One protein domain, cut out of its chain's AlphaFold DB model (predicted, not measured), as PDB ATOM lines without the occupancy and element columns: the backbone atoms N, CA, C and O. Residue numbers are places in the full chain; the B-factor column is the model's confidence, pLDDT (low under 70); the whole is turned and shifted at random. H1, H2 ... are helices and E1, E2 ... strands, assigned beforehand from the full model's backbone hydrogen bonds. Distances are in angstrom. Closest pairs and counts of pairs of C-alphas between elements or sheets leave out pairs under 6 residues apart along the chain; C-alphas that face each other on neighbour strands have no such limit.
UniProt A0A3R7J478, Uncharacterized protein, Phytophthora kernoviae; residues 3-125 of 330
ATOM      1  N   LEU A   3      10.957  -2.705  30.676       91.81
ATOM      2  CA  LEU A   3      11.604  -4.018  30.559       91.81
ATOM      3  C   LEU A   3      12.010  -4.615  31.918       91.81
ATOM      4  O   LEU A   3      11.799  -5.802  32.156       91.81
ATOM      5  N   LEU A   4      12.548  -3.797  32.829       92.12
ATOM      6  CA  LEU A   4      12.901  -4.238  34.185       92.12
ATOM      7  C   LEU A   4      11.648  -4.557  35.008       92.12
ATOM      8  O   LEU A   4      11.630  -5.558  35.720       92.12
ATOM      9  N   ASP A   5      10.597  -3.742  34.867       92.62
ATOM     10  CA  ASP A   5       9.311  -3.945  35.542       92.62
ATOM     11  C   ASP A   5       8.662  -5.267  35.097       92.62
ATOM     12  O   ASP A   5       8.249  -6.072  35.934       92.62
ATOM     13  N   ALA A   6       8.644  -5.534  33.785       93.31
ATOM     14  CA  ALA A   6       8.130  -6.779  33.212       93.31
ATOM     15  C   ALA A   6       8.910  -8.016  33.689       93.31
ATOM     16  O   ALA A   6       8.317  -9.066  33.934       93.31
ATOM     17  N   ALA A   7      10.226  -7.884  33.872       92.81
ATOM     18  CA  ALA A   7      11.092  -8.937  34.399       92.81
ATOM     19  C   ALA A   7      11.111  -9.023  35.939       92.81
ATOM     20  O   ALA A   7      11.858  -9.828  36.495       92.81
ATOM     21  N   GLN A   8      10.321  -8.199  36.641       93.56
ATOM     22  CA  GLN A   8      10.288  -8.105  38.108       93.56
ATOM     23  C   GLN A   8      11.661  -7.803  38.746       93.56
ATOM     24  O   GLN A   8      11.944  -8.194  39.884       93.56
ATOM     25  N   VAL A   9      12.518  -7.070  38.031       92.38
ATOM     26  CA  VAL A   9      13.828  -6.624  38.513       92.38
ATOM     27  C   VAL A   9      13.682  -5.292  39.243       92.38
ATOM     28  O   VAL A   9      13.208  -4.303  38.688       92.38
ATOM     29  N   ARG A  10      14.136  -5.239  40.499       92.38
ATOM     30  CA  ARG A  10      14.178  -3.993  41.279       92.38
ATOM     31  C   ARG A  10      15.326  -3.110  40.805       92.38
ATOM     32  O   ARG A  10      16.439  -3.597  40.621       92.38
ATOM     33  N   TYR A  11      15.075  -1.812  40.704       93.06
ATOM     34  CA  TYR A  11      16.081  -0.822  40.335       93.06
ATOM     35  C   TYR A  11      15.934   0.453  41.170       93.06
ATOM     36  O   TYR A  11      14.890   0.707  41.770       93.06
ATOM     37  N   PHE A  12      16.999   1.250  41.197       92.19
ATOM     38  CA  PHE A  12      17.003   2.611  41.720       92.19
ATOM     39  C   PHE A  12      17.353   3.552  40.569       92.19
ATOM     40  O   PHE A  12      18.372   3.346  39.912       92.19
ATOM     41  N   ASN A  13      16.507   4.549  40.308       90.00
ATOM     42  CA  ASN A  13      16.790   5.597  39.331       90.00
ATOM     43  C   ASN A  13      17.170   6.881  40.087       90.00
ATOM     44  O   ASN A  13      16.312   7.407  40.796       90.00
ATOM     45  N   PRO A  14      18.409   7.387  39.958       85.00
ATOM     46  CA  PRO A  14      18.824   8.621  40.627       85.00
ATOM     47  C   PRO A  14      18.155   9.878  40.048       85.00
ATOM     48  O   PRO A  14      18.201  10.933  40.675       85.00
ATOM     49  N   GLN A  15      17.545   9.799  38.861       81.25
ATOM     50  CA  GLN A  15      16.820  10.920  38.269       81.25
ATOM     51  C   GLN A  15      15.447  11.061  38.930       81.25
ATOM     52  O   GLN A  15      14.578  10.201  38.766       81.25
ATOM     53  N   VAL A  16      15.274  12.152  39.673       80.69
ATOM     54  CA  VAL A  16      14.036  12.513  40.371       80.69
ATOM     55  C   VAL A  16      13.570  13.902  39.943       80.69
ATOM     56  O   VAL A  16      14.393  14.748  39.585       80.69
ATOM     57  N   ASP A  17      12.262  14.139  40.014       76.88
ATOM     58  CA  ASP A  17      11.663  15.435  39.674       76.88
ATOM     59  C   ASP A  17      11.990  16.517  40.719       76.88
ATOM     60  O   ASP A  17      12.224  17.673  40.369       76.88
ATOM     61  N   GLU A  18      12.065  16.137  42.000       80.88
ATOM     62  CA  GLU A  18      12.415  17.028  43.110       80.88
ATOM     63  C   GLU A  18      13.610  16.485  43.897       80.88
ATOM     64  O   GLU A  18      13.617  15.333  44.336       80.88
ATOM     65  N   TRP A  19      14.628  17.330  44.091       82.69
ATOM     66  CA  TRP A  19      15.847  16.981  44.819       82.69
ATOM     67  C   TRP A  19      15.797  17.452  46.280       82.69
ATOM     68  O   TRP A  19      15.392  18.581  46.555       82.69
ATOM     69  N   PHE A  20      16.268  16.612  47.203       84.06
ATOM     70  CA  PHE A  20      16.429  16.913  48.628       84.06
ATOM     71  C   PHE A  20      17.646  16.173  49.209       84.06
ATOM     72  O   PHE A  20      18.045  15.129  48.695       84.06
ATOM     73  N   ASP A  21      18.223  16.695  50.296       81.69
ATOM     74  CA  ASP A  21      19.524  16.257  50.837       81.69
ATOM     75  C   ASP A  21      19.605  14.750  51.153       81.69
ATOM     76  O   ASP A  21      20.639  14.110  50.944       81.69
ATOM     77  N   GLU A  22      18.510  14.144  51.621       85.75
ATOM     78  CA  GLU A  22      18.468  12.718  51.979       85.75
ATOM     79  C   GLU A  22      18.680  11.794  50.764       85.75
ATOM     80  O   GLU A  22      19.165  10.667  50.919       85.75
ATOM     81  N   LEU A  23      18.394  12.272  49.544       85.31
ATOM     82  CA  LEU A  23      18.608  11.506  48.314       85.31
ATOM     83  C   LEU A  23      20.069  11.124  48.114       85.31
ATOM     84  O   LEU A  23      20.332  10.052  47.579       85.31
ATOM     85  N   VAL A  24      21.015  11.938  48.589       83.81
ATOM     86  CA  VAL A  24      22.451  11.635  48.479       83.81
ATOM     87  C   VAL A  24      22.784  10.332  49.210       83.81
ATOM     88  O   VAL A  24      23.492   9.466  48.685       83.81
ATOM     89  N   GLN A  25      22.244  10.159  50.420       86.75
ATOM     90  CA  GLN A  25      22.464   8.957  51.226       86.75
ATOM     91  C   GLN A  25      21.761   7.740  50.619       86.75
ATOM     92  O   GLN A  25      22.324   6.641  50.605       86.75
ATOM     93  N   ILE A  26      20.549   7.933  50.091       88.88
ATOM     94  CA  ILE A  26      19.783   6.877  49.422       88.88
ATOM     95  C   ILE A  26      20.513   6.413  48.157       88.88
ATOM     96  O   ILE A  26      20.714   5.211  47.983       88.88
ATOM     97  N   GLU A  27      20.961   7.344  47.315       90.94
ATOM     98  CA  GLU A  27      21.715   7.063  46.095       90.94
ATOM     99  C   GLU A  27      23.025   6.343  46.415       90.94
ATOM    100  O   GLU A  27      23.331   5.320  45.805       90.94
ATOM    101  N   THR A  28      23.762   6.802  47.427       87.69
ATOM    102  CA  THR A  28      25.002   6.150  47.865       87.69
ATOM    103  C   THR A  28      24.734   4.717  48.321       87.69
ATOM    104  O   THR A  28      25.417   3.783  47.897       87.69
ATOM    105  N   ARG A  29      23.693   4.494  49.134       89.12
ATOM    106  CA  ARG A  29      23.312   3.145  49.569       89.12
ATOM    107  C   ARG A  29      22.885   2.263  48.398       89.12
ATOM    108  O   ARG A  29      23.240   1.081  48.371       89.12
ATOM    109  N   ALA A  30      22.135   2.805  47.443       92.00
ATOM    110  CA  ALA A  30      21.736   2.086  46.240       92.00
ATOM    111  C   ALA A  30      22.968   1.675  45.417       92.00
ATOM    112  O   ALA A  30      23.122   0.493  45.115       92.00
ATOM    113  N   LYS A  31      23.896   2.604  45.156       90.69
ATOM    114  CA  LYS A  31      25.163   2.338  44.454       90.69
ATOM    115  C   LYS A  31      26.016   1.287  45.166       90.69
ATOM    116  O   LYS A  31      26.575   0.401  44.520       90.69
ATOM    117  N   GLU A  32      26.095   1.317  46.494       86.44
ATOM    118  CA  GLU A  32      26.880   0.344  47.268       86.44
ATOM    119  C   GLU A  32      26.255  -1.059  47.301       86.44
ATOM    120  O   GLU A  32      26.974  -2.056  47.308       86.44
ATOM    121  N   THR A  33      24.924  -1.162  47.275       87.00
ATOM    122  CA  THR A  33      24.217  -2.448  47.436       87.00
ATOM    123  C   THR A  33      23.717  -3.069  46.130       87.00
ATOM    124  O   THR A  33      23.366  -4.251  46.117       87.00
ATOM    125  N   ALA A  34      23.694  -2.314  45.030       91.06
ATOM    126  CA  ALA A  34      23.231  -2.806  43.738       91.06
ATOM    127  C   ALA A  34      24.084  -3.978  43.222       91.06
ATOM    128  O   ALA A  34      25.316  -3.965  43.288       91.06
ATOM    129  N   GLN A  35      23.427  -4.992  42.655       90.62
ATOM    130  CA  GLN A  35      24.125  -6.135  42.054       90.62
ATOM    131  C   GLN A  35      24.785  -5.773  40.720       90.62
ATOM    132  O   GLN A  35      25.858  -6.285  40.422       90.62
ATOM    133  N   ILE A  36      24.151  -4.883  39.953       93.12
ATOM    134  CA  ILE A  36      24.665  -4.301  38.712       93.12
ATOM    135  C   ILE A  36      24.696  -2.785  38.889       93.12
ATOM    136  O   ILE A  36      23.702  -2.201  39.317       93.12
ATOM    137  N   MET A  37      25.808  -2.157  38.519       94.06
ATOM    138  CA  MET A  37      25.847  -0.725  38.238       94.06
ATOM    139  C   MET A  37      25.606  -0.520  36.739       94.06
ATOM    140  O   MET A  37      26.431  -0.912  35.915       94.06
ATOM    141  N   PHE A  38      24.459   0.052  36.384       95.69
ATOM    142  CA  PHE A  38      24.095   0.351  35.001       95.69
ATOM    143  C   PHE A  38      24.417   1.816  34.712       95.69
ATOM    144  O   PHE A  38      23.871   2.696  35.378       95.69
ATOM    145  N   VAL A  39      25.315   2.086  33.764       96.62
ATOM    146  CA  VAL A  39      25.749   3.451  33.441       96.62
ATOM    147  C   VAL A  39      25.548   3.721  31.957       96.62
ATOM    148  O   VAL A  39      26.039   2.981  31.106       96.62
ATOM    149  N   VAL A  40      24.849   4.816  31.671       96.75
ATOM    150  CA  VAL A  40      24.687   5.363  30.325       96.75
ATOM    151  C   VAL A  40      25.501   6.645  30.249       96.75
ATOM    152  O   VAL A  40      25.268   7.584  31.009       96.75
ATOM    153  N   VAL A  41      26.477   6.656  29.353       97.19
ATOM    154  CA  VAL A  41      27.254   7.829  28.968       97.19
ATOM    155  C   VAL A  41      26.731   8.251  27.605       97.19
ATOM    156  O   VAL A  41      27.170   7.739  26.580       97.19
ATOM    157  N   ASP A  42      25.725   9.119  27.620       93.81
ATOM    158  CA  ASP A  42      25.077   9.603  26.406       93.81
ATOM    159  C   ASP A  42      25.929  10.655  25.672       93.81
ATOM    160  O   ASP A  42      26.963  11.134  26.155       93.81
ATOM    161  N   LYS A  43      25.463  11.034  24.481       93.75
ATOM    162  CA  LYS A  43      26.076  12.067  23.641       93.75
ATOM    163  C   LYS A  43      25.519  13.484  23.834       93.75
ATOM    164  O   LYS A  43      25.925  14.400  23.128       93.75
ATOM    165  N   LEU A  44      24.569  13.668  24.751       91.56
ATOM    166  CA  LEU A  44      23.865  14.936  25.000       91.56
ATOM    167  C   LEU A  44      24.396  15.667  26.241       91.56
ATOM    168  O   LEU A  44      24.115  16.850  26.456       91.56
ATOM    169  N   THR A  45      25.156  14.969  27.080       92.06
ATOM    170  CA  THR A  45      25.711  15.482  28.324       92.06
ATOM    171  C   THR A  45      27.212  15.209  28.416       92.06
ATOM    172  O   THR A  45      27.784  14.345  27.751       92.06
ATOM    173  N   ARG A  46      27.906  15.980  29.259       94.62
ATOM    174  CA  ARG A  46      29.356  15.812  29.418       94.62
ATOM    175  C   ARG A  46      29.730  14.515  30.156       94.62
ATOM    176  O   ARG A  46      30.828  14.013  29.962       94.62
ATOM    177  N   CYS A  47      28.838  13.988  31.003       94.75
ATOM    178  CA  CYS A  47      29.010  12.756  31.794       94.75
ATOM    179  C   CYS A  47      30.292  12.640  32.652       94.75
ATOM    180  O   CYS A  47      30.615  11.531  33.063       94.75
ATOM    181  N   LEU A  48      31.012  13.727  32.975       95.88
ATOM    182  CA  LEU A  48      32.323  13.659  33.662       95.88
ATOM    183  C   LEU A  48      32.306  12.789  34.929       95.88
ATOM    184  O   LEU A  48      33.091  11.856  35.060       95.88
ATOM    185  N   VAL A  49      31.403  13.096  35.864       95.25
ATOM    186  CA  VAL A  49      31.321  12.368  37.142       95.25
ATOM    187  C   VAL A  49      30.848  10.935  36.914       95.25
ATOM    188  O   VAL A  49      31.428  10.024  37.483       95.25
ATOM    189  N   SER A  50      29.867  10.719  36.035       96.00
ATOM    190  CA  SER A  50      29.356   9.381  35.717       96.00
ATOM    191  C   SER A  50      30.432   8.472  35.113       96.00
ATOM    192  O   SER A  50      30.486   7.288  35.440       96.00
ATOM    193  N   ILE A  51      31.313   9.017  34.264       98.31
ATOM    194  CA  ILE A  51      32.474   8.301  33.716       98.31
ATOM    195  C   ILE A  51      33.445   7.936  34.846       98.31
ATOM    196  O   ILE A  51      33.834   6.774  34.958       98.31
ATOM    197  N   ASN A  52      33.788   8.890  35.717       97.44
ATOM    198  CA  ASN A  52      34.671   8.647  36.861       97.44
ATOM    199  C   ASN A  52      34.098   7.590  37.824       97.44
ATOM    200  O   ASN A  52      34.815   6.684  38.246       97.44
ATOM    201  N   GLU A  53      32.800   7.648  38.127       95.56
ATOM    202  CA  GLU A  53      32.110   6.640  38.938       95.56
ATOM    203  C   GLU A  53      32.148   5.260  38.273       95.56
ATOM    204  O   GLU A  53      32.441   4.260  38.932       95.56
ATOM    205  N   ALA A  54      31.894   5.186  36.963       97.00
ATOM    206  CA  ALA A  54      31.968   3.933  36.219       97.00
ATOM    207  C   ALA A  54      33.372   3.318  36.292       97.00
ATOM    208  O   ALA A  54      33.497   2.132  36.604       97.00
ATOM    209  N   VAL A  55      34.419   4.118  36.073       97.38
ATOM    210  CA  VAL A  55      35.816   3.678  36.213       97.38
ATOM    211  C   VAL A  55      36.087   3.168  37.631       97.38
ATOM    212  O   VAL A  55      36.602   2.059  37.777       97.38
ATOM    213  N   GLU A  56      35.690   3.905  38.675       93.88
ATOM    214  CA  GLU A  56      35.853   3.462  40.068       93.88
ATOM    215  C   GLU A  56      35.176   2.101  40.304       93.88
ATOM    216  O   GLU A  56      35.796   1.173  40.829       93.88
ATOM    217  N   PHE A  57      33.911   1.947  39.906       93.56
ATOM    218  CA  PHE A  57      33.172   0.707  40.137       93.56
ATOM    219  C   PHE A  57      33.748  -0.479  39.358       93.56
ATOM    220  O   PHE A  57      33.803  -1.588  39.903       93.56
ATOM    221  N   ILE A  58      34.234  -0.257  38.134       94.69
ATOM    222  CA  ILE A  58      34.962  -1.272  37.365       94.69
ATOM    223  C   ILE A  58      36.224  -1.699  38.116       94.69
ATOM    224  O   ILE A  58      36.470  -2.895  38.284       94.69
ATOM    225  N   CYS A  59      37.007  -0.743  38.616       91.81
ATOM    226  CA  CYS A  59      38.231  -1.039  39.352       91.81
ATOM    227  C   CYS A  59      37.981  -1.719  40.706       91.81
ATOM    228  O   CYS A  59      38.807  -2.516  41.138       91.81
ATOM    229  N   ARG A  60      36.830  -1.479  41.345       88.56
ATOM    230  CA  ARG A  60      36.367  -2.192  42.554       88.56
ATOM    231  C   ARG A  60      35.844  -3.610  42.263       88.56
ATOM    232  O   ARG A  60      35.317  -4.267  43.163       88.56
ATOM    233  N   GLY A  61      35.919  -4.077  41.015       88.94
ATOM    234  CA  GLY A  61      35.441  -5.399  40.604       88.94
ATOM    235  C   GLY A  61      33.918  -5.551  40.659       88.94
ATOM    236  O   GLY A  61      33.402  -6.667  40.761       88.94
ATOM    237  N   ARG A  62      33.166  -4.442  40.637       90.31
ATOM    238  CA  ARG A  62      31.699  -4.487  40.593       90.31
ATOM    239  C   ARG A  62      31.235  -4.907  39.201       90.31
ATOM    240  O   ARG A  62      31.901  -4.662  38.198       90.31
ATOM    241  N   LYS A  63      30.053  -5.522  39.129       93.00
ATOM    242  CA  LYS A  63      29.404  -5.798  37.845       93.00
ATOM    243  C   LYS A  63      28.881  -4.476  37.288       93.00
ATOM    244  O   LYS A  63      27.904  -3.939  37.802       93.00
ATOM    245  N   VAL A  64      29.539  -3.965  36.256       95.50
ATOM    246  CA  VAL A  64      29.124  -2.752  35.546       95.50
ATOM    247  C   VAL A  64      28.594  -3.138  34.163       95.50
ATOM    248  O   VAL A  64      29.120  -4.055  33.527       95.50
ATOM    249  N   MET A  65      27.522  -2.484  33.727       96.94
ATOM    250  CA  MET A  65      26.998  -2.570  32.365       96.94
ATOM    251  C   MET A  65      26.960  -1.168  31.779       96.94
ATOM    252  O   MET A  65      26.404  -0.258  32.394       96.94
ATOM    253  N   LEU A  66      27.607  -1.003  30.631       98.38
ATOM    254  CA  LEU A  66      27.904   0.293  30.047       98.38
ATOM    255  C   LEU A  66      27.245   0.455  28.683       98.38
ATOM    256  O   LEU A  66      27.365  -0.418  27.825       98.38
ATOM    257  N   VAL A  67      26.656   1.625  28.472       98.50
ATOM    258  CA  VAL A  67      26.367   2.186  27.148       98.50
ATOM    259  C   VAL A  67      27.176   3.471  27.050       98.50
ATOM    260  O   VAL A  67      27.073   4.315  27.940       98.50
ATOM    261  N   VAL A  68      28.034   3.593  26.038       98.31
ATOM    262  CA  VAL A  68      28.945   4.738  25.901       98.31
ATOM    263  C   VAL A  68      28.891   5.248  24.471       98.31
ATOM    264  O   VAL A  68      29.493   4.644  23.581       98.31
ATOM    265  N   ASP A  69      28.228   6.382  24.281       97.38
ATOM    266  CA  ASP A  69      28.112   7.074  23.001       97.38
ATOM    267  C   ASP A  69      29.153   8.189  22.900       97.38
ATOM    268  O   ASP A  69      29.366   8.946  23.852       97.38
ATOM    269  N   ASP A  70      29.790   8.304  21.736       96.88
ATOM    270  CA  ASP A  70      30.608   9.475  21.425       96.88
ATOM    271  C   ASP A  70      29.725  10.683  21.124       96.88
ATOM    272  O   ASP A  70      28.619  10.566  20.592       96.88
ATOM    273  N   ILE A  71      30.230  11.861  21.486       96.19
ATOM    274  CA  ILE A  71      29.599  13.122  21.128       96.19
ATOM    275  C   ILE A  71      29.960  13.437  19.676       96.19
ATOM    276  O   ILE A  71      31.138  13.432  19.312       96.19
ATOM    277  N   ASP A  72      28.940  13.700  18.861       93.94
ATOM    278  CA  ASP A  72      29.103  14.092  17.462       93.94
ATOM    279  C   ASP A  72      29.658  15.528  17.365       93.94
ATOM    280  O   ASP A  72      29.317  16.381  18.184       93.94
ATOM    281  N   GLU A  73      30.447  15.843  16.332       90.25
ATOM    282  CA  GLU A  73      31.033  17.190  16.144       90.25
ATOM    283  C   GLU A  73      29.992  18.318  16.080       90.25
ATOM    284  O   GLU A  73      30.249  19.437  16.515       90.25
ATOM    285  N   ALA A  74      28.803  18.019  15.556       87.38
ATOM    286  CA  ALA A  74      27.697  18.967  15.447       87.38
ATOM    287  C   ALA A  74      26.733  18.931  16.647       87.38
ATOM    288  O   ALA A  74      25.707  19.611  16.623       87.38
ATOM    289  N   ALA A  75      27.002  18.110  17.668       86.75
ATOM    290  CA  ALA A  75      26.112  17.977  18.812       86.75
ATOM    291  C   ALA A  75      26.166  19.207  19.725       86.75
ATOM    292  O   ALA A  75      27.203  19.847  19.914       86.75
ATOM    293  N   GLU A  76      25.028  19.497  20.352       89.19
ATOM    294  CA  GLU A  76      24.939  20.484  21.418       89.19
ATOM    295  C   GLU A  76      24.885  19.791  22.774       89.19
ATOM    296  O   GLU A  76      24.040  18.929  23.021       89.19
ATOM    297  N   VAL A  77      25.744  20.226  23.692       88.75
ATOM    298  CA  VAL A  77      25.745  19.754  25.075       88.75
ATOM    299  C   VAL A  77      25.317  20.894  25.982       88.75
ATOM    300  O   VAL A  77      25.986  21.922  26.089       88.75
ATOM    301  N   ALA A  78      24.181  20.704  26.655       82.94
ATOM    302  CA  ALA A  78      23.507  21.755  27.421       82.94
ATOM    303  C   ALA A  78      23.221  23.027  26.584       82.94
ATOM    304  O   ALA A  78      23.391  24.144  27.074       82.94
ATOM    305  N   GLY A  79      22.802  22.843  25.324       83.31
ATOM    306  CA  GLY A  79      22.424  23.928  24.406       83.31
ATOM    307  C   GLY A  79      23.599  24.760  23.884       83.31
ATOM    308  O   GLY A  79      23.413  25.919  23.523       83.31
ATOM    309  N   LYS A  80      24.820  24.212  23.916       85.88
ATOM    310  CA  LYS A  80      26.025  24.844  23.368       85.88
ATOM    311  C   LYS A  80      26.762  23.872  22.459       85.88
ATOM    312  O   LYS A  80      26.974  22.721  22.843       85.88
ATOM    313  N   THR A  81      27.196  24.359  21.302       89.81
ATOM    314  CA  THR A  81      28.199  23.677  20.479       89.81
ATOM    315  C   THR A  81      29.513  23.612  21.248       89.81
ATOM    316  O   THR A  81      29.903  24.584  21.898       89.81
ATOM    317  N   LEU A  82      30.158  22.452  21.209       91.06
ATOM    318  CA  LEU A  82      31.427  22.227  21.885       91.06
ATOM    319  C   LEU A  82      32.589  22.737  21.039       91.06
ATOM    320  O   LEU A  82      32.601  22.584  19.819       91.06
ATOM    321  N   GLU A  83      33.600  23.277  21.707       90.56
ATOM    322  CA  GLU A  83      34.869  23.580  21.055       90.56
ATOM    323  C   GLU A  83      35.598  22.278  20.678       90.56
ATOM    324  O   GLU A  83      35.482  21.283  21.403       90.56
ATOM    325  N   PRO A  84      36.399  22.248  19.595       91.56
ATOM    326  CA  PRO A  84      37.072  21.025  19.152       91.56
ATOM    327  C   PRO A  84      37.964  20.386  20.226       91.56
ATOM    328  O   PRO A  84      38.037  19.163  20.341       91.56
ATOM    329  N   THR A  85      38.626  21.213  21.038       90.12
ATOM    330  CA  THR A  85      39.466  20.789  22.168       90.12
ATOM    331  C   THR A  85      38.638  20.146  23.281       90.12
ATOM    332  O   THR A  85      39.031  19.113  23.822       90.12
ATOM    333  N   GLU A  86      37.470  20.716  23.598       92.50
ATOM    334  CA  GLU A  86      36.526  20.167  24.573       92.50
ATOM    335  C   GLU A  86      35.960  18.830  24.105       92.50
ATOM    336  O   GLU A  86      35.947  17.862  24.865       92.50
ATOM    337  N   LEU A  87      35.522  18.772  22.847       94.81
ATOM    338  CA  LEU A  87      34.976  17.571  22.233       94.81
ATOM    339  C   LEU A  87      35.994  16.427  22.243       94.81
ATOM    340  O   LEU A  87      35.668  15.309  22.647       94.81
ATOM    341  N   ALA A  88      37.235  16.713  21.842       93.81
ATOM    342  CA  ALA A  88      38.314  15.735  21.849       93.81
ATOM    343  C   ALA A  88      38.609  15.209  23.264       93.81
ATOM    344  O   ALA A  88      38.792  14.007  23.435       93.81
ATOM    345  N   ASP A  89      38.608  16.071  24.287       94.69
ATOM    346  CA  ASP A  89      38.834  15.661  25.683       94.69
ATOM    347  C   ASP A  89      37.652  14.828  26.233       94.69
ATOM    348  O   ASP A  89      37.846  13.801  26.890       94.69
ATOM    349  N   LEU A  90      36.411  15.203  25.898       96.62
ATOM    350  CA  LEU A  90      35.192  14.468  26.264       96.62
ATOM    351  C   LEU A  90      35.118  13.074  25.632       96.62
ATOM    352  O   LEU A  90      34.756  12.108  26.314       96.62
ATOM    353  N   ASN A  91      35.439  12.960  24.342       97.81
ATOM    354  CA  ASN A  91      35.491  11.675  23.644       97.81
ATOM    355  C   ASN A  91      36.740  10.874  24.040       97.81
ATOM    356  O   ASN A  91      36.674   9.651  24.144       97.81
ATOM    357  N   GLY A  92      37.841  11.542  24.397       97.38
ATOM    358  CA  GLY A  92      39.011  10.911  25.008       97.38
ATOM    359  C   GLY A  92      38.667  10.190  26.313       97.38
ATOM    360  O   GLY A  92      39.007   9.021  26.474       97.38
ATOM    361  N   ALA A  93      37.913  10.827  27.215       98.12
ATOM    362  CA  ALA A  93      37.448  10.187  28.450       98.12
ATOM    363  C   ALA A  93      36.524   8.983  28.198       98.12
ATOM    364  O   ALA A  93      36.649   7.951  28.863       98.12
ATOM    365  N   ARG A  94      35.621   9.087  27.213       98.44
ATOM    366  CA  ARG A  94      34.765   7.971  26.774       98.44
ATOM    367  C   ARG A  94      35.600   6.806  26.259       98.44
ATOM    368  O   ARG A  94      35.350   5.665  26.646       98.44
ATOM    369  N   GLN A  95      36.623   7.090  25.458       98.12
ATOM    370  CA  GLN A  95      37.539   6.072  24.965       98.12
ATOM    371  C   GLN A  95      38.317   5.409  26.108       98.12
ATOM    372  O   GLN A  95      38.354   4.183  26.164       98.12
ATOM    373  N   CYS A  96      38.833   6.177  27.077       96.94
ATOM    374  CA  CYS A  96      39.485   5.618  28.266       96.94
ATOM    375  C   CYS A  96      38.564   4.653  29.034       96.94
ATOM    376  O   CYS A  96      38.998   3.573  29.438       96.94
ATOM    377  N   LEU A  97      37.283   5.004  29.207       98.44
ATOM    378  CA  LEU A  97      36.301   4.125  29.846       98.44
ATOM    379  C   LEU A  97      36.073   2.834  29.041       98.44
ATOM    380  O   LEU A  97      36.028   1.753  29.633       98.44
ATOM    381  N   ARG A  98      35.960   2.920  27.706       98.31
ATOM    382  CA  ARG A  98      35.821   1.738  26.835       98.31
ATOM    383  C   ARG A  98      37.052   0.839  26.907       98.31
ATOM    384  O   ARG A  98      36.906  -0.369  27.084       98.31
ATOM    385  N   ASP A  99      38.248   1.415  26.839       96.38
ATOM    386  CA  ASP A  99      39.510   0.674  26.914       96.38
ATOM    387  C   ASP A  99      39.635  -0.067  28.249       96.38
ATOM    388  O   ASP A  99      39.967  -1.258  28.280       96.38
ATOM    389  N   LEU A 100      39.297   0.598  29.361       95.94
ATOM    390  CA  LEU A 100      39.257  -0.036  30.676       95.94
ATOM    391  C   LEU A 100      38.217  -1.158  30.734       95.94
ATOM    392  O   LEU A 100      38.502  -2.232  31.271       95.94
ATOM    393  N   ALA A 101      37.022  -0.931  30.188       96.50
ATOM    394  CA  ALA A 101      35.962  -1.928  30.172       96.50
ATOM    395  C   ALA A 101      36.386  -3.186  29.397       96.50
ATOM    396  O   ALA A 101      36.249  -4.292  29.920       96.50
ATOM    397  N   ILE A 102      37.001  -3.027  28.221       96.38
ATOM    398  CA  ILE A 102      37.571  -4.132  27.433       96.38
ATOM    399  C   ILE A 102      38.656  -4.854  28.238       96.38
ATOM    400  O   ILE A 102      38.599  -6.073  28.411       96.38
ATOM    401  N   LYS A 103      39.612  -4.106  28.802       93.44
ATOM    402  CA  LYS A 103      40.721  -4.636  29.617       93.44
ATOM    403  C   LYS A 103      40.240  -5.442  30.830       93.44
ATOM    404  O   LYS A 103      40.934  -6.362  31.262       93.44
ATOM    405  N   ARG A 104      39.082  -5.098  31.402       92.69
ATOM    406  CA  ARG A 104      38.503  -5.739  32.596       92.69
ATOM    407  C   ARG A 104      37.372  -6.726  32.287       92.69
ATOM    408  O   ARG A 104      36.829  -7.308  33.221       92.69
ATOM    409  N   GLY A 105      37.024  -6.935  31.014       93.50
ATOM    410  CA  GLY A 105      35.926  -7.824  30.615       93.50
ATOM    411  C   GLY A 105      34.542  -7.341  31.073       93.50
ATOM    412  O   GLY A 105      33.674  -8.150  31.402       93.50
ATOM    413  N   VAL A 106      34.350  -6.025  31.149       94.69
ATOM    414  CA  VAL A 106      33.088  -5.370  31.522       94.69
ATOM    415  C   VAL A 106      32.172  -5.290  30.301       94.69
ATOM    416  O   VAL A 106      32.637  -5.133  29.175       94.69
ATOM    417  N   GLY A 107      30.858  -5.412  30.515       93.50
ATOM    418  CA  GLY A 107      29.881  -5.393  29.426       93.50
ATOM    419  C   GLY A 107      29.732  -3.999  28.818       93.50
ATOM    420  O   GLY A 107      29.254  -3.094  29.500       93.50
ATOM    421  N   LEU A 108      30.116  -3.860  27.548       97.94
ATOM    422  CA  LEU A 108      29.833  -2.708  26.692       97.94
ATOM    423  C   LEU A 108      28.720  -3.082  25.715       97.94
ATOM    424  O   LEU A 108      28.812  -4.106  25.036       97.94
ATOM    425  N   TYR A 109      27.690  -2.248  25.644       98.19
ATOM    426  CA  TYR A 109      26.496  -2.490  24.844       98.19
ATOM    427  C   TYR A 109      26.234  -1.311  23.900       98.19
ATOM    428  O   TYR A 109      26.552  -0.173  24.252       98.19
ATOM    429  N   PRO A 110      25.665  -1.574  22.711       96.88
ATOM    430  CA  PRO A 110      25.448  -0.543  21.698       96.88
ATOM    431  C   PRO A 110      24.317   0.431  22.050       96.88
ATOM    432  O   PRO A 110      24.301   1.544  21.544       96.88
ATOM    433  N   ASP A 111      23.371   0.018  22.894       96.94
ATOM    434  CA  ASP A 111      22.205   0.813  23.261       96.94
ATOM    435  C   ASP A 111      21.630   0.365  24.618       96.94
ATOM    436  O   ASP A 111      21.978  -0.689  25.167       96.94
ATOM    437  N   VAL A 112      20.738   1.195  25.166       96.06
ATOM    438  CA  VAL A 112      20.117   0.991  26.483       96.06
ATOM    439  C   VAL A 112      19.244  -0.261  26.527       96.06
ATOM    440  O   VAL A 112      19.247  -0.959  27.538       96.06
ATOM    441  N   GLU A 113      18.505  -0.566  25.461       96.62
ATOM    442  CA  GLU A 113      17.603  -1.718  25.414       96.62
ATOM    443  C   GLU A 113      18.398  -3.027  25.488       96.62
ATOM    444  O   GLU A 113      18.146  -3.858  26.368       96.62
ATOM    445  N   THR A 114      19.433  -3.160  24.658       97.19
ATOM    446  CA  THR A 114      20.345  -4.309  24.651       97.19
ATOM    447  C   THR A 114      21.041  -4.479  26.006       97.19
ATOM    448  O   THR A 114      21.133  -5.592  26.535       97.19
ATOM    449  N   ALA A 115      21.493  -3.382  26.620       96.81
ATOM    450  CA  ALA A 115      22.134  -3.411  27.933       96.81
ATOM    451  C   ALA A 115      21.169  -3.846  29.054       96.81
ATOM    452  O   ALA A 115      21.546  -4.602  29.957       96.81
ATOM    453  N   VAL A 116      19.914  -3.384  29.016       96.75
ATOM    454  CA  VAL A 116      18.874  -3.774  29.981       96.75
ATOM    455  C   VAL A 116      18.526  -5.252  29.825       96.75
ATOM    456  O   VAL A 116      18.434  -5.964  30.827       96.75
ATOM    457  N   GLN A 117      18.405  -5.745  28.594       96.19
ATOM    458  CA  GLN A 117      18.153  -7.161  28.339       96.19
ATOM    459  C   GLN A 117      19.283  -8.039  28.896       96.19
ATOM    460  O   GLN A 117      19.019  -9.010  29.609       96.19
ATOM    461  N   ALA A 118      20.541  -7.655  28.667       95.25
ATOM    462  CA  ALA A 118      21.694  -8.350  29.235       95.25
ATOM    463  C   ALA A 118      21.746  -8.265  30.774       95.25
ATOM    464  O   ALA A 118      22.189  -9.208  31.435       95.25
ATOM    465  N   SER A 119      21.258  -7.164  31.362       94.88
ATOM    466  CA  SER A 119      21.107  -7.014  32.818       94.88
ATOM    467  C   SER A 119      20.145  -8.051  33.388       94.88
ATOM    468  O   SER A 119      20.478  -8.734  34.360       94.88
ATOM    469  N   ILE A 120      18.971  -8.193  32.770       95.06
ATOM    470  CA  ILE A 120      17.942  -9.165  33.165       95.06
ATOM    471  C   ILE A 120      18.476 -10.588  33.014       95.06
ATOM    472  O   ILE A 120      18.354 -11.398  33.936       95.06
ATOM    473  N   GLU A 121      19.109 -10.889  31.880       93.56
ATOM    474  CA  GLU A 121      19.683 -12.208  31.622       93.56
ATOM    475  C   GLU A 121      20.749 -12.564  32.660       93.56
ATOM    476  O   GLU A 121      20.743 -13.674  33.179       93.56
ATOM    477  N   TRP A 122      21.621 -11.625  33.035       92.12
ATOM    478  CA  TRP A 122      22.612 -11.858  34.084       92.12
ATOM    479  C   TRP A 122      21.957 -12.111  35.447       92.12
ATOM    480  O   TRP A 122      22.308 -13.079  36.118       92.12
ATOM    481  N   LEU A 123      20.979 -11.287  35.844       91.19
ATOM    482  CA  LEU A 123      20.302 -11.382  37.147       91.19
ATOM    483  C   LEU A 123      19.462 -12.652  37.322       91.19
ATOM    484  O   LEU A 123      19.206 -13.062  38.453       91.19
ATOM    485  N   THR A 124      19.019 -13.268  36.229       87.94
ATOM    486  CA  THR A 124      18.167 -14.466  36.252       87.94
ATOM    487  C   THR A 124      18.961 -15.778  36.238       87.94
ATOM    488  O   THR A 124      18.375 -16.857  36.331       87.94
ATOM    489  N   GLN A 125      20.297 -15.720  36.182       86.44
ATOM    490  CA  GLN A 125      21.150 -16.910  36.211       86.44
ATOM    491  C   GLN A 125      21.086 -17.633  37.565       86.44
ATOM    492  O   GLN A 125      21.215 -17.033  38.631       86.44
TER     493      GLN A 125
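What this domain is: This is residues 3 to 125 of the 330 residues of an uncharacterized protein of Phytophthora kernoviae (UniProt A0A3R7J478). A small parallel sheet, E1 E2 E3, is the middle of three layers, with H3 and the long H4 side by side over one face and H5 over the other. H2 lies off the sheet and touches no helix, residues 15 to 22 just before and into it stick out, and little H1 touches H5. The printed part has 123 residues, with five named helices and three named strands that follow along the chain in the order H1 H2 E1 H3 E2 H4 E3 H5, and its class is mostly helix. It is compact, with a radius of gyration of the C-alphas of 15.3 A and spans of 43 by 37 by 28 A.

How they stand to each other: Begin at the sheet: E1, residues 37 to 41, and E2, residues 64 to 68, are parallel neighbours, with N 39 and O 65 at 2.9 A. E3, residues 107 to 109, is parallel to E2, with N 109 and O 66 at 2.9 A. Over one face look for H3, residues 48 to 59, at a height over the sheet of 9.2 A; its closest C-alphas to E1 are Val 39 and Ala 54, 6.8 A apart. E1, H3 and E2 form a strand-helix-strand unit, two parallel neighbours with a helix between, and its crossover is right-handed. H4, residues 84 to 104, is on the same face of the sheet as H3, and E2, H4 and E3 form a second strand-helix-strand unit, whose crossover is right-handed too. H3 and H4 touch, closest at the C-alphas of Val 55 and Leu 97, 6.4 A, at a shallow tilt of 17 degrees, the same way. On the opposite face H5, residues 112 to 123, runs along the strands, at 10 degrees to E2 on the local plane; the C-alphas of Val 67 and Val 112 are their closest, 6.4 A. H1, residues 3 to 6, touches H5 through residues 116 to 120 of H5 alone, closest at the C-alphas of Leu 4 and Ile 120, 7.1 A. H2, residues 22 to 33, is not on the sheet. In H2, H3, H4 and H5 every O i to N i+4 pair is within hydrogen-bond range; H1 is too short for such a pair.

Where its parts are: Find C-alpha 37 at (25.847, -0.725, 38.238), where E1 begins; it spans 12.7 A, and E2 12.2 A. From C-alpha 84 at (37.072, 21.025, 19.152), H4 runs 30.0 A. H2 and H3 each span 16.8 A, and H5, 16.3 A, ends at C-alpha 123, (20.302, -11.382, 37.147).

The domain as a whole: The C-alphas of Glu 83 and Gln 125 are the two farthest apart, 45.4 A. The printed part has no cut. The links H1 to H2 and E2 to H4 are long, 15 residues each. The mean pLDDT of the printed part is 92.5, and no printed residue is under 70.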